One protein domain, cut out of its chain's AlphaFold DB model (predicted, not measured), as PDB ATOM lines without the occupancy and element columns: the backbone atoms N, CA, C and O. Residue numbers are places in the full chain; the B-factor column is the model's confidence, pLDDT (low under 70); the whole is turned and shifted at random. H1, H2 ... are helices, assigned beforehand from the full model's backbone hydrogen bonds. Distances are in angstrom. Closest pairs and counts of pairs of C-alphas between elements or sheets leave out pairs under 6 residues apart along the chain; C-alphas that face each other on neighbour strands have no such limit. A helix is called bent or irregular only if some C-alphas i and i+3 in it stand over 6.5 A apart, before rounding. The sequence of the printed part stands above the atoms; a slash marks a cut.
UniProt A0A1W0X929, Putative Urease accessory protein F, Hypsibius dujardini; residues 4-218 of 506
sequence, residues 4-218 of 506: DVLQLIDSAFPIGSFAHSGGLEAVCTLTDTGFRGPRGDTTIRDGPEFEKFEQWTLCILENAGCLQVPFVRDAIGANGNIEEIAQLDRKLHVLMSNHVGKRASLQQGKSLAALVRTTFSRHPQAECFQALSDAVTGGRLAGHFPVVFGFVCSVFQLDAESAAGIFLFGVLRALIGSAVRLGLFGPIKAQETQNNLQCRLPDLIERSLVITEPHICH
ATOM      1  N   ASP A   4      39.008 -46.335 -33.366       94.00
ATOM      2  CA  ASP A   4      39.031 -45.470 -34.551       94.00
ATOM      3  C   ASP A   4      39.876 -44.218 -34.297       94.00
ATOM      4  O   ASP A   4      40.651 -43.789 -35.152       94.00
ATOM      5  N   VAL A   5      39.817 -43.685 -33.072       93.75
ATOM      6  CA  VAL A   5      40.665 -42.564 -32.642       93.75
ATOM      7  C   VAL A   5      42.134 -42.978 -32.601       93.75
ATOM      8  O   VAL A   5      42.987 -42.220 -33.047       93.75
ATOM      9  N   LEU A   6      42.448 -44.194 -32.138       94.44
ATOM     10  CA  LEU A   6      43.826 -44.704 -32.153       94.44
ATOM     11  C   LEU A   6      44.365 -44.847 -33.583       94.44
ATOM     12  O   LEU A   6      45.522 -44.522 -33.836       94.44
ATOM     13  N   GLN A   7      43.522 -45.282 -34.521       94.88
ATOM     14  CA  GLN A   7      43.879 -45.355 -35.934       94.88
ATOM     15  C   GLN A   7      44.051 -43.961 -36.559       94.88
ATOM     16  O   GLN A   7      44.967 -43.763 -37.352       94.88
ATOM     17  N   LEU A   8      43.209 -42.990 -36.188       92.25
ATOM     18  CA  LEU A   8      43.300 -41.603 -36.657       92.25
ATOM     19  C   LEU A   8      44.627 -40.943 -36.247       92.25
ATOM     20  O   LEU A   8      45.210 -40.193 -37.028       92.25
ATOM     21  N   ILE A   9      45.100 -41.210 -35.025       91.31
ATOM     22  CA  ILE A   9      46.344 -40.625 -34.498       91.31
ATOM     23  C   ILE A   9      47.598 -41.392 -34.909       91.31
ATOM     24  O   ILE A   9      48.708 -40.906 -34.647       91.31
ATOM     25  N   ASP A  10      47.438 -42.566 -35.528       92.31
ATOM     26  CA  ASP A  10      48.551 -43.377 -35.992       92.31
ATOM     27  C   ASP A  10      49.427 -42.544 -36.928       92.31
ATOM     28  O   ASP A  10      48.978 -41.808 -37.810       92.31
ATOM     29  N   SER A  11      50.728 -42.656 -36.719       87.44
ATOM     30  CA  SER A  11      51.700 -42.040 -37.592       87.44
ATOM     31  C   SER A  11      51.573 -42.524 -39.040       87.44
ATOM     32  O   SER A  11      51.708 -41.717 -39.954       87.44
ATOM     33  N   ALA A  12      51.211 -43.789 -39.257       89.75
ATOM     34  CA  ALA A  12      51.010 -44.367 -40.578       89.75
ATOM     35  C   ALA A  12      49.715 -43.903 -41.269       89.75
ATOM     36  O   ALA A  12      49.526 -44.222 -42.443       89.75
ATOM     37  N   PHE A  13      48.836 -43.151 -40.591       91.12
ATOM     38  CA  PHE A  13      47.597 -42.655 -41.185       91.12
ATOM     39  C   PHE A  13      47.909 -41.654 -42.323       91.12
ATOM     40  O   PHE A  13      48.497 -40.594 -42.071       91.12
ATOM     41  N   PRO A  14      47.583 -41.968 -43.597       89.44
ATOM     42  CA  PRO A  14      48.185 -41.310 -44.762       89.44
ATOM     43  C   PRO A  14      47.547 -39.955 -45.117       89.44
ATOM     44  O   PRO A  14      47.028 -39.757 -46.213       89.44
ATOM     45  N   ILE A  15      47.633 -38.988 -44.204       89.25
ATOM     46  CA  ILE A  15      47.149 -37.609 -44.407       89.25
ATOM     47  C   ILE A  15      48.265 -36.612 -44.742       89.25
ATOM     48  O   ILE A  15      48.003 -35.434 -44.951       89.25
ATOM     49  N   GLY A  16      49.520 -37.066 -44.818       78.56
ATOM     50  CA  GLY A  16      50.654 -36.220 -45.203       78.56
ATOM     51  C   GLY A  16      51.227 -35.352 -44.077       78.56
ATOM     52  O   GLY A  16      52.089 -34.518 -44.341       78.56
ATOM     53  N   SER A  17      50.836 -35.565 -42.816       70.38
ATOM     54  CA  SER A  17      51.364 -34.803 -41.668       70.38
ATOM     55  C   SER A  17      52.883 -34.937 -41.486       70.38
ATOM     56  O   SER A  17      53.530 -34.034 -40.965       70.38
ATOM     57  N   PHE A  18      53.491 -36.018 -41.988       56.66
ATOM     58  CA  PHE A  18      54.945 -36.195 -42.013       56.66
ATOM     59  C   PHE A  18      55.690 -35.280 -42.993       56.66
ATOM     60  O   PHE A  18      56.905 -35.145 -42.871       56.66
ATOM     61  N   ALA A  19      55.011 -34.657 -43.957       56.25
ATOM     62  CA  ALA A  19      55.656 -33.816 -44.964       56.25
ATOM     63  C   ALA A  19      55.976 -32.397 -44.459       56.25
ATOM     64  O   ALA A  19      56.674 -31.644 -45.135       56.25
ATOM     65  N   HIS A  20      55.486 -32.013 -43.275       73.69
ATOM     66  CA  HIS A  20      55.568 -30.636 -42.794       73.69
ATOM     67  C   HIS A  20      56.517 -30.502 -41.605       73.69
ATOM     68  O   HIS A  20      56.285 -31.047 -40.533       73.69
ATOM     69  N   SER A  21      57.594 -29.740 -41.807       80.12
ATOM     70  CA  SER A  21      58.646 -29.512 -40.809       80.12
ATOM     71  C   SER A  21      58.428 -28.273 -39.936       80.12
ATOM     72  O   SER A  21      59.292 -27.947 -39.130       80.12
ATOM     73  N   GLY A  22      57.318 -27.542 -40.113       80.44
ATOM     74  CA  GLY A  22      57.040 -26.311 -39.358       80.44
ATOM     75  C   GLY A  22      58.117 -25.230 -39.522       80.44
ATOM     76  O   GLY A  22      58.384 -24.480 -38.597       80.44
ATOM     77  N   GLY A  23      58.814 -25.200 -40.665       85.06
ATOM     78  CA  GLY A  23      59.937 -24.287 -40.904       85.06
ATOM     79  C   GLY A  23      61.294 -24.774 -40.383       85.06
ATOM     80  O   GLY A  23      62.308 -24.168 -40.724       85.06
ATOM     81  N   LEU A  24      61.356 -25.899 -39.658       86.94
ATOM     82  CA  LEU A  24      62.607 -26.455 -39.126       86.94
ATOM     83  C   LEU A  24      63.634 -26.733 -40.235       86.94
ATOM     84  O   LEU A  24      64.800 -26.373 -40.113       86.94
ATOM     85  N   GLU A  25      63.195 -27.296 -41.365       84.94
ATOM     86  CA  GLU A  25      64.083 -27.538 -42.509       84.94
ATOM     87  C   GLU A  25      64.632 -26.234 -43.103       84.94
ATOM     88  O   GLU A  25      65.808 -26.163 -43.468       84.94
ATOM     89  N   ALA A  26      63.789 -25.199 -43.184       84.88
ATOM     90  CA  ALA A  26      64.184 -23.898 -43.704       84.88
ATOM     91  C   ALA A  26      65.242 -23.266 -42.799       84.88
ATOM     92  O   ALA A  26      66.267 -22.813 -43.297       84.88
ATOM     93  N   VAL A  27      65.060 -23.326 -41.479       84.00
ATOM     94  CA  VAL A  27      66.044 -22.811 -40.520       84.00
ATOM     95  C   VAL A  27      67.354 -23.588 -40.579       84.00
ATOM     96  O   VAL A  27      68.406 -22.971 -40.737       84.00
ATOM     97  N   CYS A  28      67.321 -24.922 -40.545       81.75
ATOM     98  CA  CYS A  28      68.531 -25.747 -40.636       81.75
ATOM     99  C   CYS A  28      69.302 -25.547 -41.955       81.75
ATOM    100  O   CYS A  28      70.522 -25.739 -42.010       81.75
ATOM    101  N   THR A  29      68.601 -25.203 -43.038       77.19
ATOM    102  CA  THR A  29      69.203 -25.083 -44.373       77.19
ATOM    103  C   THR A  29      69.676 -23.668 -44.686       77.19
ATOM    104  O   THR A  29      70.779 -23.499 -45.204       77.19
ATOM    105  N   LEU A  30      68.846 -22.663 -44.403       75.12
ATOM    106  CA  LEU A  30      69.041 -21.280 -44.843       75.12
ATOM    107  C   LEU A  30      69.777 -20.417 -43.819       75.12
ATOM    108  O   LEU A  30      70.177 -19.307 -44.157       75.12
ATOM    109  N   THR A  31      69.951 -20.897 -42.586       70.12
ATOM    110  CA  THR A  31      70.644 -20.144 -41.536       70.12
ATOM    111  C   THR A  31      71.884 -20.893 -41.062       70.12
ATOM    112  O   THR A  31      71.837 -22.092 -40.780       70.12
ATOM    113  N   ASP A  32      73.002 -20.176 -40.942       61.59
ATOM    114  CA  ASP A  32      74.248 -20.722 -40.387       61.59
ATOM    115  C   ASP A  32      74.160 -20.930 -38.865       61.59
ATOM    116  O   ASP A  32      74.940 -21.678 -38.282       61.59
ATOM    117  N   THR A  33      73.161 -20.319 -38.224       59.12
ATOM    118  CA  THR A  33      72.812 -20.485 -36.806       59.12
ATOM    119  C   THR A  33      71.857 -21.656 -36.543       59.12
ATOM    120  O   THR A  33      71.527 -21.926 -35.387       59.12
ATOM    121  N   GLY A  34      71.352 -22.310 -37.593       60.78
ATOM    122  CA  GLY A  34      70.278 -23.293 -37.502       60.78
ATOM    123  C   GLY A  34      70.780 -24.647 -37.032       60.78
ATOM    124  O   GLY A  34      71.261 -25.413 -37.855       60.78
ATOM    125  N   PHE A  35      70.656 -24.935 -35.732       66.00
ATOM    126  CA  PHE A  35      70.916 -26.248 -35.110       66.00
ATOM    127  C   PHE A  35      72.200 -26.951 -35.595       66.00
ATOM    128  O   PHE A  35      72.235 -28.168 -35.743       66.00
ATOM    129  N   ARG A  36      73.245 -26.172 -35.904       63.47
ATOM    130  CA  ARG A  36      74.540 -26.665 -36.376       63.47
ATOM    131  C   ARG A  36      75.559 -26.523 -35.261       63.47
ATOM    132  O   ARG A  36      75.873 -25.406 -34.850       63.47
ATOM    133  N   GLY A  37      76.093 -27.654 -34.834       58.31
ATOM    134  CA  GLY A  37      77.230 -27.728 -33.942       58.31
ATOM    135  C   GLY A  37      78.560 -27.442 -34.647       58.31
ATOM    136  O   GLY A  37      78.631 -27.244 -35.873       58.31
ATOM    137  N   PRO A  38      79.665 -27.425 -33.882       53.69
ATOM    138  CA  PRO A  38      81.002 -27.201 -34.412       53.69
ATOM    139  C   PRO A  38      81.315 -28.162 -35.568       53.69
ATOM    140  O   PRO A  38      81.085 -29.363 -35.465       53.69
ATOM    141  N   ARG A  39      81.899 -27.644 -36.660       57.16
ATOM    142  CA  ARG A  39      82.261 -28.402 -37.884       57.16
ATOM    143  C   ARG A  39      81.082 -28.850 -38.762       57.16
ATOM    144  O   ARG A  39      81.296 -29.623 -39.692       57.16
ATOM    145  N   GLY A  40      79.875 -28.331 -38.526       62.75
ATOM    146  CA  GLY A  40      78.708 -28.607 -39.367       62.75
ATOM    147  C   GLY A  40      77.965 -29.897 -39.018       62.75
ATOM    148  O   GLY A  40      77.151 -30.337 -39.828       62.75
ATOM    149  N   ASP A  41      78.230 -30.471 -37.838       68.88
ATOM    150  CA  ASP A  41      77.388 -31.509 -37.231       68.88
ATOM    151  C   ASP A  41      75.985 -30.927 -37.009       68.88
ATOM    152  O   ASP A  41      75.846 -29.837 -36.463       68.88
ATOM    153  N   THR A  42      74.948 -31.603 -37.489       71.12
ATOM    154  CA  THR A  42      73.550 -31.188 -37.285       71.12
ATOM    155  C   THR A  42      72.926 -31.871 -36.075       71.12
ATOM    156  O   THR A  42      71.788 -31.573 -35.732       71.12
ATOM    157  N   THR A  43      73.642 -32.802 -35.442       78.75
ATOM    158  CA  THR A  43      73.150 -33.537 -34.279       78.75
ATOM    159  C   THR A  43      73.036 -32.589 -33.093       78.75
ATOM    160  O   THR A  43      74.044 -32.071 -32.615       78.75
ATOM    161  N   ILE A  44      71.817 -32.397 -32.598       79.94
ATOM    162  CA  ILE A  44      71.553 -31.587 -31.412       79.94
ATOM    163  C   ILE A  44      72.020 -32.369 -30.188       79.94
ATOM    164  O   ILE A  44      71.556 -33.485 -29.931       79.94
ATOM    165  N   ARG A  45      72.929 -31.770 -29.419       77.12
ATOM    166  CA  ARG A  45      73.387 -32.304 -28.130       77.12
ATOM    167  C   ARG A  45      72.723 -31.561 -26.977       77.12
ATOM    168  O   ARG A  45      72.201 -30.460 -27.157       77.12
ATOM    169  N   ASP A  46      72.765 -32.163 -25.791       77.00
ATOM    170  CA  ASP A  46      72.312 -31.495 -24.571       77.00
ATOM    171  C   ASP A  46      73.085 -30.175 -24.376       77.00
ATOM    172  O   ASP A  46      74.291 -30.101 -24.639       77.00
ATOM    173  N   GLY A  47      72.377 -29.125 -23.952       82.38
ATOM    174  CA  GLY A  47      72.903 -27.766 -23.814       82.38
ATOM    175  C   GLY A  47      72.185 -26.747 -24.717       82.38
ATOM    176  O   GLY A  47      71.003 -26.919 -25.022       82.38
ATOM    177  N   PRO A  48      72.863 -25.681 -25.180       82.44
ATOM    178  CA  PRO A  48      72.204 -24.522 -25.795       82.44
ATOM    179  C   PRO A  48      71.547 -24.821 -27.152       82.44
ATOM    180  O   PRO A  48      70.668 -24.087 -27.601       82.44
ATOM    181  N   GLU A  49      71.975 -25.875 -27.848       81.31
ATOM    182  CA  GLU A  49      71.344 -26.328 -29.096       81.31
ATOM    183  C   GLU A  49      69.987 -26.981 -28.825       81.31
ATOM    184  O   GLU A  49      69.023 -26.717 -29.546       81.31
ATOM    185  N   PHE A  50      69.909 -27.791 -27.764       86.69
ATOM    186  CA  PHE A  50      68.666 -28.399 -27.311       86.69
ATOM    187  C   PHE A  50      67.684 -27.342 -26.806       86.69
ATOM    188  O   PHE A  50      66.533 -27.354 -27.229       86.69
ATOM    189  N   GLU A  51      68.140 -26.376 -26.003       88.44
ATOM    190  CA  GLU A  51      67.295 -25.273 -25.517       88.44
ATOM    191  C   GLU A  51      66.651 -24.497 -26.673       88.44
ATOM    192  O   GLU A  51      65.456 -24.208 -26.653       88.44
ATOM    193  N   LYS A  52      67.407 -24.213 -27.742       87.62
ATOM    194  CA  LYS A  52      66.854 -23.581 -28.949       87.62
ATOM    195  C   LYS A  52      65.778 -24.439 -29.611       87.62
ATOM    196  O   LYS A  52      64.821 -23.892 -30.154       87.62
ATOM    197  N   PHE A  53      65.938 -25.762 -29.610       89.81
ATOM    198  CA  PHE A  53      65.011 -26.683 -30.268       89.81
ATOM    199  C   PHE A  53      63.737 -26.844 -29.453       89.81
ATOM    200  O   PHE A  53      62.639 -26.835 -30.009       89.81
ATOM    201  N   GLU A  54      63.886 -26.947 -28.136       92.00
ATOM    202  CA  GLU A  54      62.784 -26.913 -27.189       92.00
ATOM    203  C   GLU A  54      61.981 -25.621 -27.364       92.00
ATOM    204  O   GLU A  54      60.788 -25.691 -27.642       92.00
ATOM    205  N   GLN A  55      62.630 -24.452 -27.325       91.69
ATOM    206  CA  GLN A  55      61.954 -23.164 -27.513       91.69
ATOM    207  C   GLN A  55      61.262 -23.060 -28.875       91.69
ATOM    208  O   GLN A  55      60.104 -22.657 -28.951       91.69
ATOM    209  N   TRP A  56      61.933 -23.481 -29.950       91.00
ATOM    210  CA  TRP A  56      61.343 -23.546 -31.287       91.00
ATOM    211  C   TRP A  56      60.071 -24.400 -31.310       91.00
ATOM    212  O   TRP A  56      59.037 -23.981 -31.830       91.00
ATOM    213  N   THR A  57      60.139 -25.592 -30.717       93.69
ATOM    214  CA  THR A  57      59.025 -26.541 -30.675       93.69
ATOM    215  C   THR A  57      57.861 -25.990 -29.859       93.69
ATOM    216  O   THR A  57      56.722 -26.046 -30.321       93.69
ATOM    217  N   LEU A  58      58.136 -25.398 -28.695       94.88
ATOM    218  CA  LEU A  58      57.121 -24.763 -27.854       94.88
ATOM    219  C   LEU A  58      56.450 -23.590 -28.571       94.88
ATOM    220  O   LEU A  58      55.228 -23.507 -28.561       94.88
ATOM    221  N   CYS A  59      57.207 -22.745 -29.272       94.81
ATOM    222  CA  CYS A  59      56.639 -21.630 -30.028       94.81
ATOM    223  C   CYS A  59      55.738 -22.109 -31.188       94.81
ATOM    224  O   CYS A  59      54.706 -21.495 -31.462       94.81
ATOM    225  N   ILE A  60      56.074 -23.221 -31.863       94.44
ATOM    226  CA  ILE A  60      55.183 -23.812 -32.882       94.44
ATOM    227  C   ILE A  60      53.908 -24.355 -32.238       94.44
ATOM    228  O   ILE A  60      52.818 -24.144 -32.769       94.44
ATOM    229  N   LEU A  61      54.039 -25.050 -31.108       96.00
ATOM    230  CA  LEU A  61      52.891 -25.562 -30.367       96.00
ATOM    231  C   LEU A  61      51.992 -24.420 -29.881       96.00
ATOM    232  O   LEU A  61      50.778 -24.521 -30.021       96.00
ATOM    233  N   GLU A  62      52.564 -23.310 -29.415       96.25
ATOM    234  CA  GLU A  62      51.811 -22.106 -29.066       96.25
ATOM    235  C   GLU A  62      51.122 -21.487 -30.281       96.25
ATOM    236  O   GLU A  62      49.949 -21.164 -30.182       96.25
ATOM    237  N   ASN A  63      51.749 -21.408 -31.459       95.31
ATOM    238  CA  ASN A  63      51.043 -20.967 -32.671       95.31
ATOM    239  C   ASN A  63      49.875 -21.893 -33.046       95.31
ATOM    240  O   ASN A  63      48.807 -21.414 -33.433       95.31
ATOM    241  N   ALA A  64      50.054 -23.212 -32.929       96.19
ATOM    242  CA  ALA A  64      48.977 -24.174 -33.156       96.19
ATOM    243  C   ALA A  64      47.856 -24.016 -32.113       96.19
ATOM    244  O   ALA A  64      46.681 -24.042 -32.473       96.19
ATOM    245  N   GLY A  65      48.208 -23.780 -30.849       97.00
ATOM    246  CA  GLY A  65      47.279 -23.491 -29.761       97.00
ATOM    247  C   GLY A  65      46.516 -22.176 -29.945       97.00
ATOM    248  O   GLY A  65      45.295 -22.161 -29.850       97.00
ATOM    249  N   CYS A  66      47.210 -21.089 -30.288       97.31
ATOM    250  CA  CYS A  66      46.635 -19.754 -30.449       97.31
ATOM    251  C   CYS A  66      45.746 -19.633 -31.698       97.31
ATOM    252  O   CYS A  66      44.720 -18.951 -31.663       97.31
ATOM    253  N   LEU A  67      46.123 -20.281 -32.810       96.94
ATOM    254  CA  LEU A  67      45.394 -20.167 -34.075       96.94
ATOM    255  C   LEU A  67      44.507 -21.374 -34.368       96.94
ATOM    256  O   LEU A  67      43.362 -21.182 -34.746       96.94
ATOM    257  N   GLN A  68      45.017 -22.605 -34.281       97.50
ATOM    258  CA  GLN A  68      44.369 -23.784 -34.873       97.50
ATOM    259  C   GLN A  68      43.417 -24.500 -33.909       97.50
ATOM    260  O   GLN A  68      42.332 -24.900 -34.327       97.50
ATOM    261  N   VAL A  69      43.785 -24.636 -32.631       98.38
ATOM    262  CA  VAL A  69      42.954 -25.299 -31.608       98.38
ATOM    263  C   VAL A  69      41.569 -24.650 -31.442       98.38
ATOM    264  O   VAL A  69      40.597 -25.404 -31.382       98.38
ATOM    265  N   PRO A  70      41.405 -23.309 -31.469       98.44
ATOM    266  CA  PRO A  70      40.081 -22.687 -31.465       98.44
ATOM    267  C   PRO A  70      39.177 -23.186 -32.596       98.44
ATOM    268  O   PRO A  70      38.008 -23.462 -32.361       98.44
ATOM    269  N   PHE A  71      39.716 -23.399 -33.802       98.44
ATOM    270  CA  PHE A  71      38.935 -23.951 -34.916       98.44
ATOM    271  C   PHE A  71      38.608 -25.434 -34.745       98.44
ATOM    272  O   PHE A  71      37.555 -25.863 -35.206       98.44
ATOM    273  N   VAL A  72      39.471 -26.213 -34.084       98.50
ATOM    274  CA  VAL A  72      39.162 -27.605 -33.712       98.50
ATOM    275  C   VAL A  72      37.992 -27.626 -32.724       98.50
ATOM    276  O   VAL A  72      37.010 -28.328 -32.957       98.50
ATOM    277  N   ARG A  73      38.068 -26.816 -31.659       98.12
ATOM    278  CA  ARG A  73      37.011 -26.660 -30.647       98.12
ATOM    279  C   ARG A  73      35.694 -26.210 -31.279       98.12
ATOM    280  O   ARG A  73      34.662 -26.829 -31.040       98.12
ATOM    281  N   ASP A  74      35.728 -25.158 -32.090       98.31
ATOM    282  CA  ASP A  74      34.520 -24.579 -32.685       98.31
ATOM    283  C   ASP A  74      33.888 -25.536 -33.710       98.31
ATOM    284  O   ASP A  74      32.666 -25.643 -33.780       98.31
ATOM    285  N   ALA A  75      34.697 -26.305 -34.450       98.00
ATOM    286  CA  ALA A  75      34.192 -27.339 -35.352       98.00
ATOM    287  C   ALA A  75      33.521 -28.504 -34.604       98.00
ATOM    288  O   ALA A  75      32.546 -29.063 -35.102       98.00
ATOM    289  N   ILE A  76      33.993 -28.840 -33.399       97.62
ATOM    290  CA  ILE A  76      33.295 -29.783 -32.513       97.62
ATOM    291  C   ILE A  76      31.966 -29.187 -32.041       97.62
ATOM    292  O   ILE A  76      30.939 -29.862 -32.100       97.62
ATOM    293  N   GLY A  77      31.972 -27.912 -31.643       96.69
ATOM    294  CA  GLY A  77      30.777 -27.181 -31.215       96.69
ATOM    295  C   GLY A  77      29.684 -27.087 -32.286       96.69
ATOM    296  O   GLY A  77      28.505 -27.123 -31.947       96.69
ATOM    297  N   ALA A  78      30.063 -27.057 -33.568       96.12
ATOM    298  CA  ALA A  78      29.130 -27.071 -34.698       96.12
ATOM    299  C   ALA A  78      28.360 -28.401 -34.853       96.12
ATOM    300  O   ALA A  78      27.407 -28.476 -35.628       96.12
ATOM    301  N   ASN A  79      28.771 -29.466 -34.149       90.12
ATOM    302  CA  ASN A  79      28.056 -30.742 -34.030       90.12
ATOM    303  C   ASN A  79      27.566 -31.328 -35.373       90.12
ATOM    304  O   ASN A  79      26.419 -31.752 -35.520       90.12
ATOM    305  N   GLY A  80      28.434 -31.313 -36.387       87.94
ATOM    306  CA  GLY A  80      28.127 -31.847 -37.716       87.94
ATOM    307  C   GLY A  80      27.407 -30.884 -38.674       87.94
ATOM    308  O   GLY A  80      27.151 -31.263 -39.818       87.94
ATOM    309  N   ASN A  81      27.113 -29.641 -38.272       94.25
ATOM    310  CA  ASN A  81      26.515 -28.636 -39.154       94.25
ATOM    311  C   ASN A  81      27.511 -28.164 -40.228       94.25
ATOM    312  O   ASN A  81      28.374 -27.322 -39.988       94.25
ATOM    313  N   ILE A  82      27.361 -28.673 -41.453       95.06
ATOM    314  CA  ILE A  82      28.278 -28.383 -42.562       95.06
ATOM    315  C   ILE A  82      28.341 -26.889 -42.929       95.06
ATOM    316  O   ILE A  82      29.395 -26.438 -43.372       95.06
ATOM    317  N   GLU A  83      27.267 -26.110 -42.760       95.06
ATOM    318  CA  GLU A  83      27.310 -24.680 -43.105       95.06
ATOM    319  C   GLU A  83      28.137 -23.882 -42.091       95.06
ATOM    320  O   GLU A  83      28.957 -23.051 -42.480       95.06
ATOM    321  N   GLU A  84      27.999 -24.182 -40.798       97.19
ATOM    322  CA  GLU A  84      28.854 -23.595 -39.757       97.19
ATOM    323  C   GLU A  84      30.320 -23.985 -39.963       97.19
ATOM    324  O   GLU A  84      31.211 -23.136 -39.924       97.19
ATOM    325  N   ILE A  85      30.578 -25.250 -40.301       98.19
ATOM    326  CA  ILE A  85      31.920 -25.738 -40.637       98.19
ATOM    327  C   ILE A  85      32.490 -24.991 -41.849       98.19
ATOM    328  O   ILE A  85      33.658 -24.604 -41.841       98.19
ATOM    329  N   ALA A  86      31.679 -24.736 -42.878       97.75
ATOM    330  CA  ALA A  86      32.097 -23.967 -44.045       97.75
ATOM    331  C   ALA A  86      32.450 -22.512 -43.680       97.75
ATOM    332  O   ALA A  86      33.407 -21.953 -44.217       97.75
ATOM    333  N   GLN A  87      31.712 -21.894 -42.753       97.75
ATOM    334  CA  GLN A  87      32.021 -20.554 -42.243       97.75
ATOM    335  C   GLN A  87      33.338 -20.533 -41.456       97.75
ATOM    336  O   GLN A  87      34.168 -19.648 -41.686       97.75
ATOM    337  N   LEU A  88      33.560 -21.522 -40.585       97.94
ATOM    338  CA  LEU A  88      34.812 -21.686 -39.843       97.94
ATOM    339  C   LEU A  88      36.004 -21.877 -40.788       97.94
ATOM    340  O   LEU A  88      37.028 -21.209 -40.634       97.94
ATOM    341  N   ASP A  89      35.854 -22.724 -41.805       98.06
ATOM    342  CA  ASP A  89      36.886 -22.989 -42.808       98.06
ATOM    343  C   ASP A  89      37.240 -21.728 -43.614       98.06
ATOM    344  O   ASP A  89      38.419 -21.410 -43.783       98.06
ATOM    345  N   ARG A  90      36.235 -20.937 -44.025       97.75
ATOM    346  CA  ARG A  90      36.445 -19.629 -44.676       97.75
ATOM    347  C   ARG A  90      37.179 -18.644 -43.767       97.75
ATOM    348  O   ARG A  90      38.089 -17.956 -44.228       97.75
ATOM    349  N   LYS A  91      36.817 -18.578 -42.481       97.44
ATOM    350  CA  LYS A  91      37.480 -17.702 -41.503       97.44
ATOM    351  C   LYS A  91      38.950 -18.094 -41.328       97.44
ATOM    352  O   LYS A  91      39.822 -17.232 -41.434       97.44
ATOM    353  N   LEU A  92      39.243 -19.382 -41.145       97.38
ATOM    354  CA  LEU A  92      40.619 -19.873 -41.047       97.38
ATOM    355  C   LEU A  92      41.416 -19.599 -42.332       97.38
ATOM    356  O   LEU A  92      42.571 -19.181 -42.262       97.38
ATOM    357  N   HIS A  93      40.795 -19.763 -43.503       96.56
ATOM    358  CA  HIS A  93      41.439 -19.502 -44.790       96.56
ATOM    359  C   HIS A  93      41.989 -18.074 -44.912       96.56
ATOM    360  O   HIS A  93      43.067 -17.867 -45.484       96.56
ATOM    361  N   VAL A  94      41.255 -17.097 -44.373       94.81
ATOM    362  CA  VAL A  94      41.658 -15.685 -44.346       94.81
ATOM    363  C   VAL A  94      42.757 -15.442 -43.310       94.81
ATOM    364  O   VAL A  94      43.713 -14.732 -43.609       94.81
ATOM    365  N   LEU A  95      42.669 -16.061 -42.126       94.50
ATOM    366  CA  LEU A  95      43.655 -15.879 -41.052       94.50
ATOM    367  C   LEU A  95      45.022 -16.506 -41.353       94.50
ATOM    368  O   LEU A  95      46.045 -16.018 -40.877       94.50
ATOM    369  N   MET A  96      45.073 -17.576 -42.148       91.94
ATOM    370  CA  MET A  96      46.344 -18.175 -42.557       91.94
ATOM    371  C   MET A  96      47.031 -17.296 -43.613       91.94
ATOM    372  O   MET A  96      46.782 -17.435 -44.807       91.94
ATOM    373  N   SER A  97      47.914 -16.389 -43.200       86.75
ATOM    374  CA  SER A  97      48.670 -15.517 -44.116       86.75
ATOM    375  C   SER A  97      49.853 -16.230 -44.785       86.75
ATOM    376  O   SER A  97      50.175 -15.962 -45.942       86.75
ATOM    377  N   ASN A  98      50.469 -17.189 -44.094       90.12
ATOM    378  CA  ASN A  98      51.589 -17.966 -44.608       90.12
ATOM    379  C   ASN A  98      51.141 -18.955 -45.681       90.12
ATOM    380  O   ASN A  98      50.418 -19.919 -45.410       90.12
ATOM    381  N   HIS A  99      51.608 -18.752 -46.910       90.94
ATOM    382  CA  HIS A  99      51.218 -19.571 -48.051       90.94
ATOM    383  C   HIS A  99      51.701 -21.022 -47.923       90.94
ATOM    384  O   HIS A  99      50.969 -21.932 -48.312       90.94
ATOM    385  N   VAL A 100      52.875 -21.272 -47.332       91.19
ATOM    386  CA  VAL A 100      53.391 -22.635 -47.108       91.19
ATOM    387  C   VAL A 100      52.527 -23.365 -46.081       91.19
ATOM    388  O   VAL A 100      52.097 -24.492 -46.332       91.19
ATOM    389  N   GLY A 101      52.220 -22.710 -44.956       90.94
ATOM    390  CA  GLY A 101      51.318 -23.241 -43.929       90.94
ATOM    391  C   GLY A 101      49.899 -23.470 -44.453       90.94
ATOM    392  O   GLY A 101      49.306 -24.520 -44.211       90.94
ATOM    393  N   LYS A 102      49.376 -22.535 -45.254       93.88
ATOM    394  CA  LYS A 102      48.068 -22.642 -45.914       93.88
ATOM    395  C   LYS A 102      47.999 -23.851 -46.845       93.88
ATOM    396  O   LYS A 102      47.086 -24.662 -46.709       93.88
ATOM    397  N   ARG A 103      48.971 -24.011 -47.756       93.38
ATOM    398  CA  ARG A 103      49.052 -25.174 -48.663       93.38
ATOM    399  C   ARG A 103      49.120 -26.486 -47.881       93.38
ATOM    400  O   ARG A 103      48.406 -27.424 -48.216       93.38
ATOM    401  N   ALA A 104      49.942 -26.532 -46.832       92.06
ATOM    402  CA  ALA A 104      50.092 -27.693 -45.958       92.06
ATOM    403  C   ALA A 104      48.779 -28.089 -45.267       92.06
ATOM    404  O   ALA A 104      48.398 -29.259 -45.263       92.06
ATOM    405  N   SER A 105      48.074 -27.105 -44.708       95.25
ATOM    406  CA  SER A 105      46.790 -27.304 -44.033       95.25
ATOM    407  C   SER A 105      45.709 -27.799 -44.997       95.25
ATOM    408  O   SER A 105      45.000 -28.749 -44.675       95.25
ATOM    409  N   LEU A 106      45.622 -27.220 -46.200       96.06
ATOM    410  CA  LEU A 106      44.676 -27.658 -47.233       96.06
ATOM    411  C   LEU A 106      44.982 -29.070 -47.733       96.06
ATOM    412  O   LEU A 106      44.068 -29.868 -47.916       96.06
ATOM    413  N   GLN A 107      46.258 -29.394 -47.955       94.88
ATOM    414  CA  GLN A 107      46.648 -30.731 -48.392       94.88
ATOM    415  C   GLN A 107      46.259 -31.782 -47.347       94.88
ATOM    416  O   GLN A 107      45.616 -32.769 -47.692       94.88
ATOM    417  N   GLN A 108      46.594 -31.544 -46.075       95.31
ATOM    418  CA  GLN A 108      46.267 -32.464 -44.985       95.31
ATOM    419  C   GLN A 108      44.758 -32.603 -44.769       95.31
ATOM    420  O   GLN A 108      44.265 -33.720 -44.643       95.31
ATOM    421  N   GLY A 109      44.009 -31.496 -44.758       97.00
ATOM    422  CA  GLY A 109      42.564 -31.534 -44.537       97.00
ATOM    423  C   GLY A 109      41.809 -32.213 -45.680       97.00
ATOM    424  O   GLY A 109      40.954 -33.058 -45.427       97.00
ATOM    425  N   LYS A 110      42.178 -31.951 -46.939       97.12
ATOM    426  CA  LYS A 110      41.600 -32.653 -48.100       97.12
ATOM    427  C   LYS A 110      41.900 -34.148 -48.077       97.12
ATOM    428  O   LYS A 110      41.001 -34.955 -48.311       97.12
ATOM    429  N   SER A 111      43.146 -34.521 -47.774       96.44
ATOM    430  CA  SER A 111      43.535 -35.926 -47.626       96.44
ATOM    431  C   SER A 111      42.767 -36.604 -46.491       96.44
ATOM    432  O   SER A 111      42.261 -37.705 -46.687       96.44
ATOM    433  N   LEU A 112      42.612 -35.935 -45.342       97.31
ATOM    434  CA  LEU A 112      41.830 -36.442 -44.217       97.31
ATOM    435  C   LEU A 112      40.366 -36.668 -44.613       97.31
ATOM    436  O   LEU A 112      39.874 -37.778 -44.438       97.31
ATOM    437  N   ALA A 113      39.696 -35.671 -45.203       97.31
ATOM    438  CA  ALA A 113      38.293 -35.770 -45.611       97.31
ATOM    439  C   ALA A 113      38.042 -36.928 -46.596       97.31
ATOM    440  O   ALA A 113      37.074 -37.675 -46.452       97.31
ATOM    441  N   ALA A 114      38.939 -37.119 -47.568       96.31
ATOM    442  CA  ALA A 114      38.837 -38.214 -48.528       96.31
ATOM    443  C   ALA A 114      39.050 -39.593 -47.881       96.31
ATOM    444  O   ALA A 114      38.392 -40.565 -48.262       96.31
ATOM    445  N   LEU A 115      39.973 -39.679 -46.918       96.69
ATOM    446  CA  LEU A 115      40.384 -40.925 -46.282       96.69
ATOM    447  C   LEU A 115      39.385 -41.407 -45.227       96.69
ATOM    448  O   LEU A 115      39.041 -42.584 -45.219       96.69
ATOM    449  N   VAL A 116      38.860 -40.521 -44.375       96.75
ATOM    450  CA  VAL A 116      37.903 -40.927 -43.325       96.75
ATOM    451  C   VAL A 116      36.642 -41.554 -43.912       96.75
ATOM    452  O   VAL A 116      36.123 -42.525 -43.367       96.75
ATOM    453  N   ARG A 117      36.211 -41.071 -45.082       95.62
ATOM    454  CA  ARG A 117      35.089 -41.616 -45.849       95.62
ATOM    455  C   ARG A 117      35.283 -43.085 -46.227       95.62
ATOM    456  O   ARG A 117      34.331 -43.857 -46.187       95.62
ATOM    457  N   THR A 118      36.494 -43.477 -46.620       95.12
ATOM    458  CA  THR A 118      36.783 -44.855 -47.042       95.12
ATOM    459  C   THR A 118      37.146 -45.738 -45.852       95.12
ATOM    460  O   THR A 118      36.599 -46.836 -45.718       95.12
ATOM    461  N   THR A 119      38.013 -45.252 -44.960       96.31
ATOM    462  CA  THR A 119      38.501 -45.989 -43.789       96.31
ATOM    463  C   THR A 119      37.382 -46.306 -42.802       96.31
ATOM    464  O   THR A 119      37.254 -47.453 -42.382       96.31
ATOM    465  N   PHE A 120      36.531 -45.329 -42.482       95.81
ATOM    466  CA  PHE A 120      35.479 -45.464 -41.471       95.81
ATOM    467  C   PHE A 120      34.091 -45.667 -42.093       95.81
ATOM    468  O   PHE A 120      33.072 -45.291 -41.521       95.81
ATOM    469  N   SER A 121      34.031 -46.319 -43.257       94.44
ATOM    470  CA  SER A 121      32.783 -46.620 -43.985       94.44
ATOM    471  C   SER A 121      31.785 -47.493 -43.212       94.44
ATOM    472  O   SER A 121      30.607 -47.534 -43.554       94.44
ATOM    473  N   ARG A 122      32.243 -48.192 -42.165       93.62
ATOM    474  CA  ARG A 122      31.410 -49.010 -41.266       93.62
ATOM    475  C   ARG A 122      31.015 -48.293 -39.972       93.62
ATOM    476  O   ARG A 122      30.323 -48.888 -39.150       93.62
ATOM    477  N   HIS A 123      31.477 -47.061 -39.763       94.75
ATOM    478  CA  HIS A 123      31.130 -46.285 -38.577       94.75
ATOM    479  C   HIS A 123      29.629 -45.936 -38.596       94.75
ATOM    480  O   HIS A 123      29.104 -45.630 -39.670       94.75
ATOM    481  N   PRO A 124      28.922 -45.924 -37.447       94.12
ATOM    482  CA  PRO A 124      27.488 -45.614 -37.401       94.12
ATOM    483  C   PRO A 124      27.111 -44.269 -38.040       94.12
ATOM    484  O   PRO A 124      26.013 -44.119 -38.559       94.12
ATOM    485  N   GLN A 125      28.038 -43.310 -38.030       93.81
ATOM    486  CA  GLN A 125      27.880 -41.973 -38.614       93.81
ATOM    487  C   GLN A 125      28.683 -41.791 -39.919       93.81
ATOM    488  O   GLN A 125      29.171 -40.700 -40.213       93.81
ATOM    489  N   ALA A 126      28.864 -42.852 -40.715       94.69
ATOM    490  CA  ALA A 126      29.621 -42.789 -41.973       94.69
ATOM    491  C   ALA A 126      29.065 -41.757 -42.980       94.69
ATOM    492  O   ALA A 126      29.823 -41.191 -43.771       94.69
ATOM    493  N   GLU A 127      27.765 -41.457 -42.921       96.12
ATOM    494  CA  GLU A 127      27.126 -40.406 -43.723       96.12
ATOM    495  C   GLU A 127      27.710 -39.009 -43.456       96.12
ATOM    496  O   GLU A 127      27.854 -38.217 -44.388       96.12
ATOM    497  N   CYS A 128      28.148 -38.724 -42.224       96.31
ATOM    498  CA  CYS A 128      28.808 -37.467 -41.883       96.31
ATOM    499  C   CYS A 128      30.160 -37.339 -42.600       96.31
ATOM    500  O   CYS A 128      30.489 -36.271 -43.119       96.31
ATOM    501  N   PHE A 129      30.932 -38.427 -42.691       96.81
ATOM    502  CA  PHE A 129      32.200 -38.445 -43.429       96.81
ATOM    503  C   PHE A 129      31.994 -38.278 -44.936       96.81
ATOM    504  O   PHE A 129      32.775 -37.590 -45.597       96.81
ATOM    505  N   GLN A 130      30.928 -38.866 -45.480       96.12
ATOM    506  CA  GLN A 130      30.549 -38.673 -46.878       96.12
ATOM    507  C   GLN A 130      30.168 -37.208 -47.141       96.12
ATOM    508  O   GLN A 130      30.736 -36.591 -48.040       96.12
ATOM    509  N   ALA A 131      29.314 -36.613 -46.301       96.38
ATOM    510  CA  ALA A 131      28.909 -35.212 -46.418       96.38
ATOM    511  C   ALA A 131      30.096 -34.238 -46.323       96.38
ATOM    512  O   ALA A 131      30.168 -33.285 -47.101       96.38
ATOM    513  N   LEU A 132      31.044 -34.490 -45.412       97.69
ATOM    514  CA  LEU A 132      32.288 -33.726 -45.292       97.69
ATOM    515  C   LEU A 132      33.115 -33.802 -46.578       97.69
ATOM    516  O   LEU A 132      33.518 -32.772 -47.121       97.69
ATOM    517  N   SER A 133      33.350 -35.016 -47.082       97.12
ATOM    518  CA  SER A 133      34.103 -35.226 -48.317       97.12
ATOM    519  C   SER A 133      33.439 -34.532 -49.503       97.12
ATOM    520  O   SER A 133      34.136 -33.884 -50.278       97.12
ATOM    521  N   ASP A 134      32.115 -34.620 -49.635       97.25
ATOM    522  CA  ASP A 134      31.364 -33.979 -50.720       97.25
ATOM    523  C   ASP A 134      31.385 -32.452 -50.617       97.25
ATOM    524  O   ASP A 134      31.395 -31.743 -51.624       97.25
ATOM    525  N   ALA A 135      31.415 -31.912 -49.399       97.25
ATOM    526  CA  ALA A 135      31.537 -30.478 -49.185       97.25
ATOM    527  C   ALA A 135      32.927 -29.952 -49.589       97.25
ATOM    528  O   ALA A 135      33.025 -28.866 -50.163       97.25
ATOM    529  N   VAL A 136      33.984 -30.736 -49.352       97.44
ATOM    530  CA  VAL A 136      35.356 -30.418 -49.778       97.44
ATOM    531  C   VAL A 136      35.527 -30.570 -51.294       97.44
ATOM    532  O   VAL A 136      36.068 -29.676 -51.942       97.44
ATOM    533  N   THR A 137      35.061 -31.670 -51.895       96.56
ATOM    534  CA  THR A 137      35.177 -31.895 -53.350       96.56
ATOM    535  C   THR A 137      34.290 -30.949 -54.154       96.56
ATOM    536  O   THR A 137      34.704 -30.477 -55.210       96.56
ATOM    537  N   GLY A 138      33.107 -30.616 -53.634       95.44
ATOM    538  CA  GLY A 138      32.192 -29.631 -54.210       95.44
ATOM    539  C   GLY A 138      32.612 -28.172 -53.998       95.44
ATOM    540  O   GLY A 138      31.895 -27.276 -54.433       95.44
ATOM    541  N   GLY A 139      33.734 -27.910 -53.315       94.00
ATOM    542  CA  GLY A 139      34.281 -26.563 -53.120       94.00
ATOM    543  C   GLY A 139      33.524 -25.685 -52.119       94.00
ATOM    544  O   GLY A 139      33.811 -24.494 -52.023       94.00
ATOM    545  N   ARG A 140      32.579 -26.247 -51.353       94.94
ATOM    546  CA  ARG A 140      31.904 -25.532 -50.254       94.94
ATOM    547  C   ARG A 140      32.847 -25.298 -49.074       94.94
ATOM    548  O   ARG A 140      32.734 -24.278 -48.398       94.94
ATOM    549  N   LEU A 141      33.772 -26.233 -48.855       96.38
ATOM    550  CA  LEU A 141      34.903 -26.114 -47.937       96.38
ATOM    551  C   LEU A 141      36.191 -26.083 -48.764       96.38
ATOM    552  O   LEU A 141      36.382 -26.903 -49.663       96.38
ATOM    553  N   ALA A 142      37.110 -25.187 -48.420       96.44
ATOM    554  CA  ALA A 142      38.488 -25.263 -48.882       96.44
ATOM    555  C   ALA A 142      39.178 -26.518 -48.313       96.44
ATOM    556  O   ALA A 142      39.973 -27.148 -49.016       96.44
ATOM    557  N   GLY A 143      38.832 -26.903 -47.079       97.06
ATOM    558  CA  GLY A 143      39.254 -28.148 -46.440       97.06
ATOM    559  C   GLY A 143      40.532 -27.992 -45.623       97.06
ATOM    560  O   GLY A 143      41.489 -28.736 -45.829       97.06
ATOM    561  N   HIS A 144      40.574 -27.013 -44.718       97.81
ATOM    562  CA  HIS A 144      41.690 -26.826 -43.801       97.81
ATOM    563  C   HIS A 144      41.732 -27.902 -42.719       97.81
ATOM    564  O   HIS A 144      40.723 -28.230 -42.095       97.81
ATOM    565  N   PHE A 145      42.937 -28.405 -42.448       97.62
ATOM    566  CA  PHE A 145      43.149 -29.506 -41.515       97.62
ATOM    567  C   PHE A 145      42.529 -29.300 -40.122       97.62
ATOM    568  O   PHE A 145      41.811 -30.203 -39.712       97.62
ATOM    569  N   PRO A 146      42.694 -28.161 -39.413       97.75
ATOM    570  CA  PRO A 146      42.110 -27.992 -38.076       97.75
ATOM    571  C   PRO A 146      40.581 -28.124 -38.054       97.75
ATOM    572  O   PRO A 146      40.026 -28.779 -37.178       97.75
ATOM    573  N   VAL A 147      39.900 -27.558 -39.054       98.44
ATOM    574  CA  VAL A 147      38.431 -27.575 -39.147       98.44
ATOM    575  C   VAL A 147      37.928 -28.971 -39.521       98.44
ATOM    576  O   VAL A 147      37.031 -29.502 -38.872       98.44
ATOM    577  N   VAL A 148      38.542 -29.599 -40.530       98.25
ATOM    578  CA  VAL A 148      38.207 -30.974 -40.940       98.25
ATOM    579  C   VAL A 148      38.478 -31.959 -39.799       98.25
ATOM    580  O   VAL A 148      37.667 -32.844 -39.547       98.25
ATOM    581  N   PHE A 149      39.594 -31.798 -39.089       98.06
ATOM    582  CA  PHE A 149      39.948 -32.625 -37.942       98.06
ATOM    583  C   PHE A 149      38.932 -32.475 -36.805       98.06
ATOM    584  O   PHE A 149      38.435 -33.486 -36.321       98.06
ATOM    585  N   GLY A 150      38.556 -31.246 -36.438       98.06
ATOM    586  CA  GLY A 150      37.530 -31.005 -35.419       98.06
ATOM    587  C   GLY A 150      36.175 -31.623 -35.775       98.06
ATOM    588  O   GLY A 150      35.567 -32.278 -34.932       98.06
ATOM    589  N   PHE A 151      35.747 -31.533 -37.040       98.38
ATOM    590  CA  PHE A 151      34.546 -32.232 -37.514       98.38
ATOM    591  C   PHE A 151      34.662 -33.755 -37.352       98.38
ATOM    592  O   PHE A 151      33.744 -34.414 -36.878       98.38
ATOM    593  N   VAL A 152      35.798 -34.348 -37.732       97.50
ATOM    594  CA  VAL A 152      36.012 -35.796 -37.574       97.50
ATOM    595  C   VAL A 152      35.989 -36.193 -36.093       97.50
ATOM    596  O   VAL A 152      35.374 -37.196 -35.737       97.50
ATOM    597  N   CYS A 153      36.595 -35.388 -35.219       97.00
ATOM    598  CA  CYS A 153      36.547 -35.588 -33.772       97.00
ATOM    599  C   CYS A 153      35.123 -35.507 -33.211       97.00
ATOM    600  O   CYS A 153      34.788 -36.300 -32.331       97.00
ATOM    601  N   SER A 154      34.273 -34.618 -33.736       96.62
ATOM    602  CA  SER A 154      32.872 -34.518 -33.312       96.62
ATOM    603  C   SER A 154      32.083 -35.779 -33.668       96.62
ATOM    604  O   SER A 154      31.313 -36.275 -32.850       96.62
ATOM    605  N   VAL A 155      32.325 -36.356 -34.851       96.06
ATOM    606  CA  VAL A 155      31.733 -37.640 -35.272       96.06
ATOM    607  C   VAL A 155      32.213 -38.795 -34.383       96.06
ATOM    608  O   VAL A 155      31.456 -39.709 -34.070       96.06
ATOM    609  N   PHE A 156      33.454 -38.745 -33.899       95.19
ATOM    610  CA  PHE A 156      33.959 -39.708 -32.913       95.19
ATOM    611  C   PHE A 156      33.560 -39.407 -31.462       95.19
ATOM    612  O   PHE A 156      34.012 -40.117 -30.561       95.19
ATOM    613  N   GLN A 157      32.702 -38.404 -31.237       94.75
ATOM    614  CA  GLN A 157      32.198 -37.996 -29.921       94.75
ATOM    615  C   GLN A 157      33.318 -37.625 -28.938       94.75
ATOM    616  O   GLN A 157      33.232 -37.907 -27.743       94.75
ATOM    617  N   LEU A 158      34.388 -37.012 -29.448       95.69
ATOM    618  CA  LEU A 158      35.446 -36.456 -28.615       95.69
ATOM    619  C   LEU A 158      35.038 -35.085 -28.080       95.69
ATOM    620  O   LEU A 158      34.451 -34.273 -28.798       95.69
ATOM    621  N   ASP A 159      35.395 -34.817 -26.827       96.00
ATOM    622  CA  ASP A 159      35.304 -33.480 -26.260       96.00
ATOM    623  C   ASP A 159      36.429 -32.575 -26.790       96.00
ATOM    624  O   ASP A 159      37.426 -33.021 -27.372       96.00
ATOM    625  N   ALA A 160      36.253 -31.264 -26.612       96.94
ATOM    626  CA  ALA A 160      37.204 -30.277 -27.112       96.94
ATOM    627  C   ALA A 160      38.600 -30.442 -26.490       96.94
ATOM    628  O   ALA A 160      39.596 -30.230 -27.180       96.94
ATOM    629  N   GLU A 161      38.675 -30.853 -25.222       97.44
ATOM    630  CA  GLU A 161      39.937 -31.069 -24.514       97.44
ATOM    631  C   GLU A 161      40.723 -32.253 -25.087       97.44
ATOM    632  O   GLU A 161      41.882 -32.082 -25.478       97.44
ATOM    633  N   SER A 162      40.092 -33.423 -25.251       96.69
ATOM    634  CA  SER A 162      40.760 -34.581 -25.859       96.69
ATOM    635  C   SER A 162      41.161 -34.299 -27.304       96.69
ATOM    636  O   SER A 162      42.263 -34.655 -27.722       96.69
ATOM    637  N   ALA A 163      40.298 -33.634 -28.077       97.25
ATOM    638  CA  ALA A 163      40.600 -33.289 -29.462       97.25
ATOM    639  C   ALA A 163      41.770 -32.299 -29.572       97.25
ATOM    640  O   ALA A 163      42.655 -32.497 -30.405       97.25
ATOM    641  N   ALA A 164      41.824 -31.276 -28.711       97.88
ATOM    642  CA  ALA A 164      42.950 -30.349 -28.636       97.88
ATOM    643  C   ALA A 164      44.248 -31.071 -28.252       97.88
ATOM    644  O   ALA A 164      45.285 -30.855 -28.886       97.88
ATOM    645  N   GLY A 165      44.188 -31.978 -27.273       97.12
ATOM    646  CA  GLY A 165      45.333 -32.786 -26.860       97.12
ATOM    647  C   GLY A 165      45.864 -33.676 -27.980       97.12
ATOM    648  O   GLY A 165      47.063 -33.670 -28.257       97.12
ATOM    649  N   ILE A 166      44.976 -34.374 -28.690       96.12
ATOM    650  CA  ILE A 166      45.343 -35.187 -29.854       96.12
ATOM    651  C   ILE A 166      45.953 -34.319 -30.960       96.12
ATOM    652  O   ILE A 166      46.975 -34.689 -31.546       96.12
ATOM    653  N   PHE A 167      45.343 -33.169 -31.246       96.94
ATOM    654  CA  PHE A 167      45.799 -32.261 -32.289       96.94
ATOM    655  C   PHE A 167      47.219 -31.750 -32.007       96.94
ATOM    656  O   PHE A 167      48.112 -31.896 -32.846       96.94
ATOM    657  N   LEU A 168      47.462 -31.222 -30.803       96.81
ATOM    658  CA  LEU A 168      48.769 -30.705 -30.393       96.81
ATOM    659  C   LEU A 168      49.821 -31.814 -30.268       96.81
ATOM    660  O   LEU A 168      50.970 -31.619 -30.671       96.81
ATOM    661  N   PHE A 169      49.437 -33.002 -29.794       95.75
ATOM    662  CA  PHE A 169      50.309 -34.175 -29.826       95.75
ATOM    663  C   PHE A 169      50.721 -34.533 -31.261       95.75
ATOM    664  O   PHE A 169      51.892 -34.820 -31.516       95.75
ATOM    665  N   GLY A 170      49.791 -34.464 -32.218       94.38
ATOM    666  CA  GLY A 170      50.072 -34.657 -33.641       94.38
ATOM    667  C   GLY A 170      51.091 -33.653 -34.186       94.38
ATOM    668  O   GLY A 170      52.028 -34.052 -34.883       94.38
ATOM    669  N   VAL A 171      50.961 -32.374 -33.816       94.56
ATOM    670  CA  VAL A 171      51.926 -31.319 -34.174       94.56
ATOM    671  C   VAL A 171      53.309 -31.623 -33.593       94.56
ATOM    672  O   VAL A 171      54.293 -31.650 -34.336       94.56
ATOM    673  N   LEU A 172      53.397 -31.927 -32.293       95.19
ATOM    674  CA  LEU A 172      54.657 -32.282 -31.632       95.19
ATOM    675  C   LEU A 172      55.316 -33.496 -32.301       95.19
ATOM    676  O   LEU A 172      56.494 -33.456 -32.659       95.19
ATOM    677  N   ARG A 173      54.546 -34.563 -32.535       93.31
ATOM    678  CA  ARG A 173      55.017 -35.786 -33.193       93.31
ATOM    679  C   ARG A 173      55.546 -35.510 -34.603       93.31
ATOM    680  O   ARG A 173      56.571 -36.071 -34.994       93.31
ATOM    681  N   ALA A 174      54.887 -34.641 -35.371       92.12
ATOM    682  CA  ALA A 174      55.341 -34.255 -36.708       92.12
ATOM    683  C   ALA A 174      56.672 -33.479 -36.675       92.12
ATOM    684  O   ALA A 174      57.548 -33.721 -37.513       92.12
ATOM    685  N   LEU A 175      56.863 -32.598 -35.687       92.56
ATOM    686  CA  LEU A 175      58.115 -31.857 -35.490       92.56
ATOM    687  C   LEU A 175      59.268 -32.778 -35.087       92.56
ATOM    688  O   LEU A 175      60.324 -32.733 -35.716       92.56
ATOM    689  N   ILE A 176      59.049 -33.668 -34.116       93.19
ATOM    690  CA  ILE A 176      60.044 -34.662 -33.692       93.19
ATOM    691  C   ILE A 176      60.409 -35.587 -34.857       93.19
ATOM    692  O   ILE A 176      61.589 -35.797 -35.141       93.19
ATOM    693  N   GLY A 177      59.415 -36.071 -35.607       91.69
ATOM    694  CA  GLY A 177      59.654 -36.859 -36.814       91.69
ATOM    695  C   GLY A 177      60.472 -36.096 -37.860       91.69
ATOM    696  O   GLY A 177      61.332 -36.675 -38.521       91.69
ATOM    697  N   SER A 178      60.251 -34.788 -37.994       90.44
ATOM    698  CA  SER A 178      61.034 -33.929 -38.890       90.44
ATOM    699  C   SER A 178      62.471 -33.751 -38.414       90.44
ATOM    700  O   SER A 178      63.388 -33.849 -39.226       90.44
ATOM    701  N   ALA A 179      62.683 -33.569 -37.110       90.50
ATOM    702  CA  ALA A 179      64.011 -33.484 -36.515       90.50
ATOM    703  C   ALA A 179      64.828 -34.767 -36.755       90.50
ATOM    704  O   ALA A 179      65.997 -34.688 -37.128       90.50
ATOM    705  N   VAL A 180      64.202 -35.946 -36.646       91.31
ATOM    706  CA  VAL A 180      64.848 -37.231 -36.974       91.31
ATOM    707  C   VAL A 180      65.222 -37.312 -38.457       91.31
ATOM    708  O   VAL A 180      66.356 -37.658 -38.779       91.31
ATOM    709  N   ARG A 181      64.317 -36.943 -39.379       88.44
ATOM    710  CA  ARG A 181      64.609 -36.952 -40.831       88.44
ATOM    711  C   ARG A 181      65.730 -35.989 -41.225       88.44
ATOM    712  O   ARG A 181      66.431 -36.237 -42.202       88.44
ATOM    713  N   LEU A 182      65.892 -34.898 -40.480       86.62
ATOM    714  CA  LEU A 182      66.973 -33.930 -40.661       86.62
ATOM    715  C   LEU A 182      68.290 -34.361 -39.996       86.62
ATOM    716  O   LEU A 182      69.284 -33.650 -40.121       86.62
ATOM    717  N   GLY A 183      68.316 -35.506 -39.305       88.06
ATOM    718  CA  GLY A 183      69.494 -35.987 -38.584       88.06
ATOM    719  C   GLY A 183      69.826 -35.166 -37.338       88.06
ATOM    720  O   GLY A 183      70.967 -35.200 -36.889       88.06
ATOM    721  N   LEU A 184      68.860 -34.417 -36.790       88.25
ATOM    722  CA  LEU A 184      69.049 -33.639 -35.560       88.25
ATOM    723  C   LEU A 184      69.070 -34.540 -34.323       88.25
ATOM    724  O   LEU A 184      69.827 -34.295 -33.391       88.25
ATOM    725  N   PHE A 185      68.264 -35.606 -34.334       87.88
ATOM    726  CA  PHE A 185      68.210 -36.608 -33.274       87.88
ATOM    727  C   PHE A 185      68.269 -38.022 -33.842       87.88
ATOM    728  O   PHE A 185      67.702 -38.311 -34.897       87.88
ATOM    729  N   GLY A 186      68.880 -38.933 -33.081       89.31
ATOM    730  CA  GLY A 186      68.662 -40.367 -33.255       89.31
ATOM    731  C   GLY A 186      67.281 -40.802 -32.731       89.31
ATOM    732  O   GLY A 186      66.687 -40.091 -31.916       89.31
ATOM    733  N   PRO A 187      66.772 -41.988 -33.125       89.62
ATOM    734  CA  PRO A 187      65.421 -42.436 -32.766       89.62
ATOM    735  C   PRO A 187      65.148 -42.489 -31.257       89.62
ATOM    736  O   PRO A 187      64.067 -42.110 -30.818       89.62
ATOM    737  N   ILE A 188      66.130 -42.914 -30.454       92.81
ATOM    738  CA  ILE A 188      65.989 -43.025 -28.992       92.81
ATOM    739  C   ILE A 188      65.877 -41.637 -28.349       92.81
ATOM    740  O   ILE A 188      64.913 -41.368 -27.636       92.81
ATOM    741  N   LYS A 189      66.810 -40.724 -28.660       91.31
ATOM    742  CA  LYS A 189      66.788 -39.348 -28.134       91.31
ATOM    743  C   LYS A 189      65.531 -38.593 -28.568       91.31
ATOM    744  O   LYS A 189      65.022 -37.771 -27.814       91.31
ATOM    745  N   ALA A 190      64.997 -38.889 -29.753       93.00
ATOM    746  CA  ALA A 190      63.740 -38.318 -30.219       93.00
ATOM    747  C   ALA A 190      62.548 -38.717 -29.329       93.00
ATOM    748  O   ALA A 190      61.733 -37.858 -29.002       93.00
ATOM    749  N   GLN A 191      62.468 -39.980 -28.890       95.00
ATOM    750  CA  GLN A 191      61.416 -40.431 -27.967       95.00
ATOM    751  C   GLN A 191      61.560 -39.798 -26.579       95.00
ATOM    752  O   GLN A 191      60.574 -39.322 -26.023       95.00
ATOM    753  N   GLU A 192      62.785 -39.727 -26.052       94.44
ATOM    754  CA  GLU A 192      63.083 -39.028 -24.794       94.44
ATOM    755  C   GLU A 192      62.663 -37.551 -24.870       94.44
ATOM    756  O   GLU A 192      61.913 -37.063 -24.027       94.44
ATOM    757  N   THR A 193      63.070 -36.860 -25.937       93.50
ATOM    758  CA  THR A 193      62.738 -35.449 -26.177       93.50
ATOM    759  C   THR A 193      61.231 -35.244 -26.288       93.50
ATOM    760  O   THR A 193      60.685 -34.327 -25.680       93.50
ATOM    761  N   GLN A 194      60.528 -36.113 -27.021       95.38
ATOM    762  CA  GLN A 194      59.076 -36.038 -27.133       95.38
ATOM    763  C   GLN A 194      58.403 -36.241 -25.772       95.38
ATOM    764  O   GLN A 194      57.473 -35.512 -25.445       95.38
ATOM    765  N   ASN A 195      58.848 -37.209 -24.967       95.38
ATOM    766  CA  ASN A 195      58.317 -37.433 -23.621       95.38
ATOM    767  C   ASN A 195      58.508 -36.206 -22.718       95.38
ATOM    768  O   ASN A 195      57.564 -35.778 -22.057       95.38
ATOM    769  N   ASN A 196      59.687 -35.587 -22.768       93.19
ATOM    770  CA  ASN A 196      59.983 -34.385 -21.993       93.19
ATOM    771  C   ASN A 196      59.099 -33.202 -22.414       93.19
ATOM    772  O   ASN A 196      58.569 -32.503 -21.560       93.19
ATOM    773  N   LEU A 197      58.869 -32.997 -23.713       94.38
ATOM    774  CA  LEU A 197      58.046 -31.884 -24.203       94.38
ATOM    775  C   LEU A 197      56.540 -32.109 -24.001       94.38
ATOM    776  O   LEU A 197      55.792 -31.147 -23.838       94.38
ATOM    777  N   GLN A 198      56.081 -33.365 -23.965       94.50
ATOM    778  CA  GLN A 198      54.670 -33.700 -23.738       94.50
ATOM    779  C   GLN A 198      54.141 -33.190 -22.391       94.50
ATOM    780  O   GLN A 198      52.960 -32.860 -22.305       94.50
ATOM    781  N   CYS A 199      54.992 -33.044 -21.366       93.44
ATOM    782  CA  CYS A 199      54.568 -32.496 -20.071       93.44
ATOM    783  C   CYS A 199      54.059 -31.045 -20.153       93.44
ATOM    784  O   CYS A 199      53.378 -30.584 -19.242       93.44
ATOM    785  N   ARG A 200      54.361 -30.329 -21.247       94.56
ATOM    786  CA  ARG A 200      53.912 -28.952 -21.496       94.56
ATOM    787  C   ARG A 200      52.544 -28.875 -22.175       94.56
ATOM    788  O   ARG A 200      51.963 -27.796 -22.220       94.56
ATOM    789  N   LEU A 201      52.030 -29.991 -22.700       95.81
ATOM    790  CA  LEU A 201      50.758 -30.013 -23.421       95.81
ATOM    791  C   LEU A 201      49.540 -29.692 -22.541       95.81
ATOM    792  O   LEU A 201      48.722 -28.920 -23.023       95.81
ATOM    793  N   PRO A 202      49.396 -30.193 -21.295       96.75
ATOM    794  CA  PRO A 202      48.211 -29.900 -20.480       96.75
ATOM    795  C   PRO A 202      47.969 -28.398 -20.269       96.75
ATOM    796  O   PRO A 202      46.892 -27.905 -20.590       96.75
ATOM    797  N   ASP A 203      48.997 -27.659 -19.839       96.88
ATOM    798  CA  ASP A 203      48.941 -26.194 -19.687       96.88
ATOM    799  C   ASP A 203      48.596 -25.494 -21.011       96.88
ATOM    800  O   ASP A 203      47.770 -24.584 -21.068       96.88
ATOM    801  N   LEU A 204      49.213 -25.940 -22.107       96.31
ATOM    802  CA  LEU A 204      48.958 -25.362 -23.417       96.31
ATOM    803  C   LEU A 204      47.516 -25.604 -23.884       96.31
ATOM    804  O   LEU A 204      46.918 -24.706 -24.474       96.31
ATOM    805  N   ILE A 205      46.957 -26.792 -23.637       97.81
ATOM    806  CA  ILE A 205      45.575 -27.141 -23.992       97.81
ATOM    807  C   ILE A 205      44.606 -26.223 -23.247       97.81
ATOM    808  O   ILE A 205      43.769 -25.593 -23.891       97.81
ATOM    809  N   GLU A 206      44.766 -26.083 -21.928       96.88
ATOM    810  CA  GLU A 206      43.922 -25.216 -21.099       96.88
ATOM    811  C   GLU A 206      43.927 -23.771 -21.622       96.88
ATOM    812  O   GLU A 206      42.872 -23.196 -21.900       96.88
ATOM    813  N   ARG A 207      45.123 -23.216 -21.873       96.62
ATOM    814  CA  ARG A 207      45.278 -21.869 -22.442       96.62
ATOM    815  C   ARG A 207      44.674 -21.740 -23.839       96.62
ATOM    816  O   ARG A 207      44.125 -20.694 -24.162       96.62
ATOM    817  N   SER A 208      44.765 -22.776 -24.671       96.75
ATOM    818  CA  SER A 208      44.276 -22.739 -26.057       96.75
ATOM    819  C   SER A 208      42.748 -22.804 -26.144       96.75
ATOM    820  O   SER A 208      42.147 -22.182 -27.020       96.75
ATOM    821  N   LEU A 209      42.100 -23.533 -25.231       96.50
ATOM    822  CA  LEU A 209      40.648 -23.730 -25.236       96.50
ATOM    823  C   LEU A 209      39.857 -22.480 -24.851       96.50
ATOM    824  O   LEU A 209      38.698 -22.364 -25.250       96.50
ATOM    825  N   VAL A 210      40.461 -21.537 -24.127       96.88
ATOM    826  CA  VAL A 210      39.808 -20.277 -23.728       96.88
ATOM    827  C   VAL A 210      39.955 -19.156 -24.764       96.88
ATOM    828  O   VAL A 210      39.327 -18.109 -24.629       96.88
ATOM    829  N   ILE A 211      40.751 -19.356 -25.822       96.56
ATOM    830  CA  ILE A 211      40.999 -18.326 -26.840       96.56
ATOM    831  C   ILE A 211      39.755 -18.117 -27.707       96.56
ATOM    832  O   ILE A 211      39.301 -19.019 -28.415       96.56
ATOM    833  N   THR A 212      39.210 -16.903 -27.674       94.62
ATOM    834  CA  THR A 212      38.037 -16.492 -28.463       94.62
ATOM    835  C   THR A 212      38.422 -15.880 -29.807       94.62
ATOM    836  O   THR A 212      37.727 -16.085 -30.803       94.62
ATOM    837  N   GLU A 213      39.546 -15.165 -29.853       95.12
ATOM    838  CA  GLU A 213      40.090 -14.531 -31.054       95.12
ATOM    839  C   GLU A 213      41.368 -15.258 -31.502       95.12
ATOM    840  O   GLU A 213      42.432 -15.057 -30.909       95.12
ATOM    841  N   PRO A 214      41.293 -16.128 -32.530       96.44
ATOM    842  CA  PRO A 214      42.444 -16.904 -32.975       96.44
ATOM    843  C   PRO A 214      43.524 -16.012 -33.594       96.44
ATOM    844  O   PRO A 214      43.226 -15.164 -34.437       96.44
ATOM    845  N   HIS A 215      44.783 -16.226 -33.215       94.44
ATOM    846  CA  HIS A 215      45.908 -15.381 -33.626       94.44
ATOM    847  C   HIS A 215      47.224 -16.163 -33.708       94.44
ATOM    848  O   HIS A 215      47.348 -17.268 -33.186       94.44
ATOM    849  N   ILE A 216      48.224 -15.583 -34.376       92.69
ATOM    850  CA  ILE A 216      49.603 -16.087 -34.367       92.69
ATOM    851  C   ILE A 216      50.369 -15.392 -33.241       92.69
ATOM    852  O   ILE A 216      50.481 -14.168 -33.233       92.69
ATOM    853  N   CYS A 217      50.917 -16.187 -32.325       92.56
ATOM    854  CA  CYS A 217      51.678 -15.724 -31.167       92.56
ATOM    855  C   CYS A 217      53.158 -15.445 -31.524       92.56
ATOM    856  O   CYS A 217      53.759 -14.486 -31.044       92.56
ATOM    857  N   HIS A 218      53.725 -16.225 -32.450       93.38
ATOM    858  CA  HIS A 218      55.143 -16.222 -32.822       93.38
ATOM    859  C   HIS A 218      55.328 -16.043 -34.339       93.38
ATOM    860  O   HIS A 218      55.516 -17.027 -35.065       93.38
TER     861      HIS A 218
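This is residues 4 to 218 of the 506 residues of the protein "Putative Urease accessory protein F" of Hypsibius dujardini (UniProt A0A1W0X929). Picture an elongated body of helices in which two long helices, the bent H3 and H8, run opposite ways along the length, slanted to each other; at one end H3b packs on H4 and H7 of an up-and-down bundle, H4 to H7, each running against the one before it. H9 and H10 pack on different parts of H8, H2 packs on H8 toward the other end, and the link of residues 31 to 47 makes the tip beyond it. The printed part has 215 residues with ten named helices, H1 to H10 in chain order, and no named strand; its class is all helix. It is compact, with a radius of gyration of the C-alphas of 17.5 A, and spans 56 by 34 by 29 A.

Start at H3, residues 48 to 77, assigned as one helix by its hydrogen bonds but bent: C-alphas 66 and 69 are 6.8 A apart, and its arms H3a, residues 48 to 66, and H3b, residues 69 to 77, stand at a shallow tilt of 32 degrees. H3a touches H8, residues 160 to 181, with residues 57 to 65 alone, and H8 touches H3a with residues 168 to 175 alone; look for the closest C-alphas, of Leu 61 and Leu 168, 6.6 A apart, the two running opposite ways at a tilt of 36 degrees, only just steep. H10, residues 201 to 209, touches H8 at a steep tilt of 53 degrees, the closest C-alphas being those of Ala 164 and Ile 205, 6.2 A apart. H9, residues 187 to 198, forms a helical hairpin with H8, closest at the C-alphas of Ile 176 and Ala 190, 6.3 A. H2, residues 24 to 30, touches residues 175 to 179 of H8 alone, closest at the C-alphas of Leu 24 and Ala 179, 7.6 A. Now turn to H3b: it touches H7, residues 145 to 155, with the C-alphas of Val 72 and Gly 150 only 4.1 A apart, and forms a helical hairpin with H4, residues 82 to 95, where those of Ala 75 and Ile 85 are 6.0 A apart. H7 also touches H5, residues 99 to 119, the same way at a shallow tilt of 27 degrees; the closest C-alphas, of Gly 109 and Phe 145, are 3.7 A apart. H6, residues 126 to 137, forms helical hairpins with H5, closest at the C-alphas of Arg 117 and Phe 129, 4.9 A, and with H7, which it only just touches with 3 pairs of C-alphas within 8 A, the closest those of Cys 128 and Val 155, 7.2 A. H1, residues 4 to 9, is near H5 and H7, while H3a and H5 are apart. Every O i to N i+4 pair is within hydrogen-bond range in H1, H2, H3a, H3b, H4 and H6 to H10; in H5 it is 15 of 17.

Find C-alpha 48 at (72.204, -24.522, -25.795), where H3a begins; it runs 26.4 A to C-alpha 66 at (46.635, -19.754, -30.449). H8 runs 31.4 A from C-alpha 160 to C-alpha 181 at (64.609, -36.952, -40.831). H5 measures 29.6 A, H4 19.9 A, H6 16.7 A, H9 16.5 A and H7 15.3 A. H10 ends at C-alpha 209 at (40.648, -23.730, -25.236).

The two C-alphas farthest apart are those of Arg 39 and Pro 124, 57.4 A. The printed part has no cut. Look for the long links at residues 10 to 23, between H1 and H2, and at residues 31 to 47, between H2 and H3. The mean pLDDT of the printed part is 91.3; residues 18 to 19 and 32 to 41 are under 70.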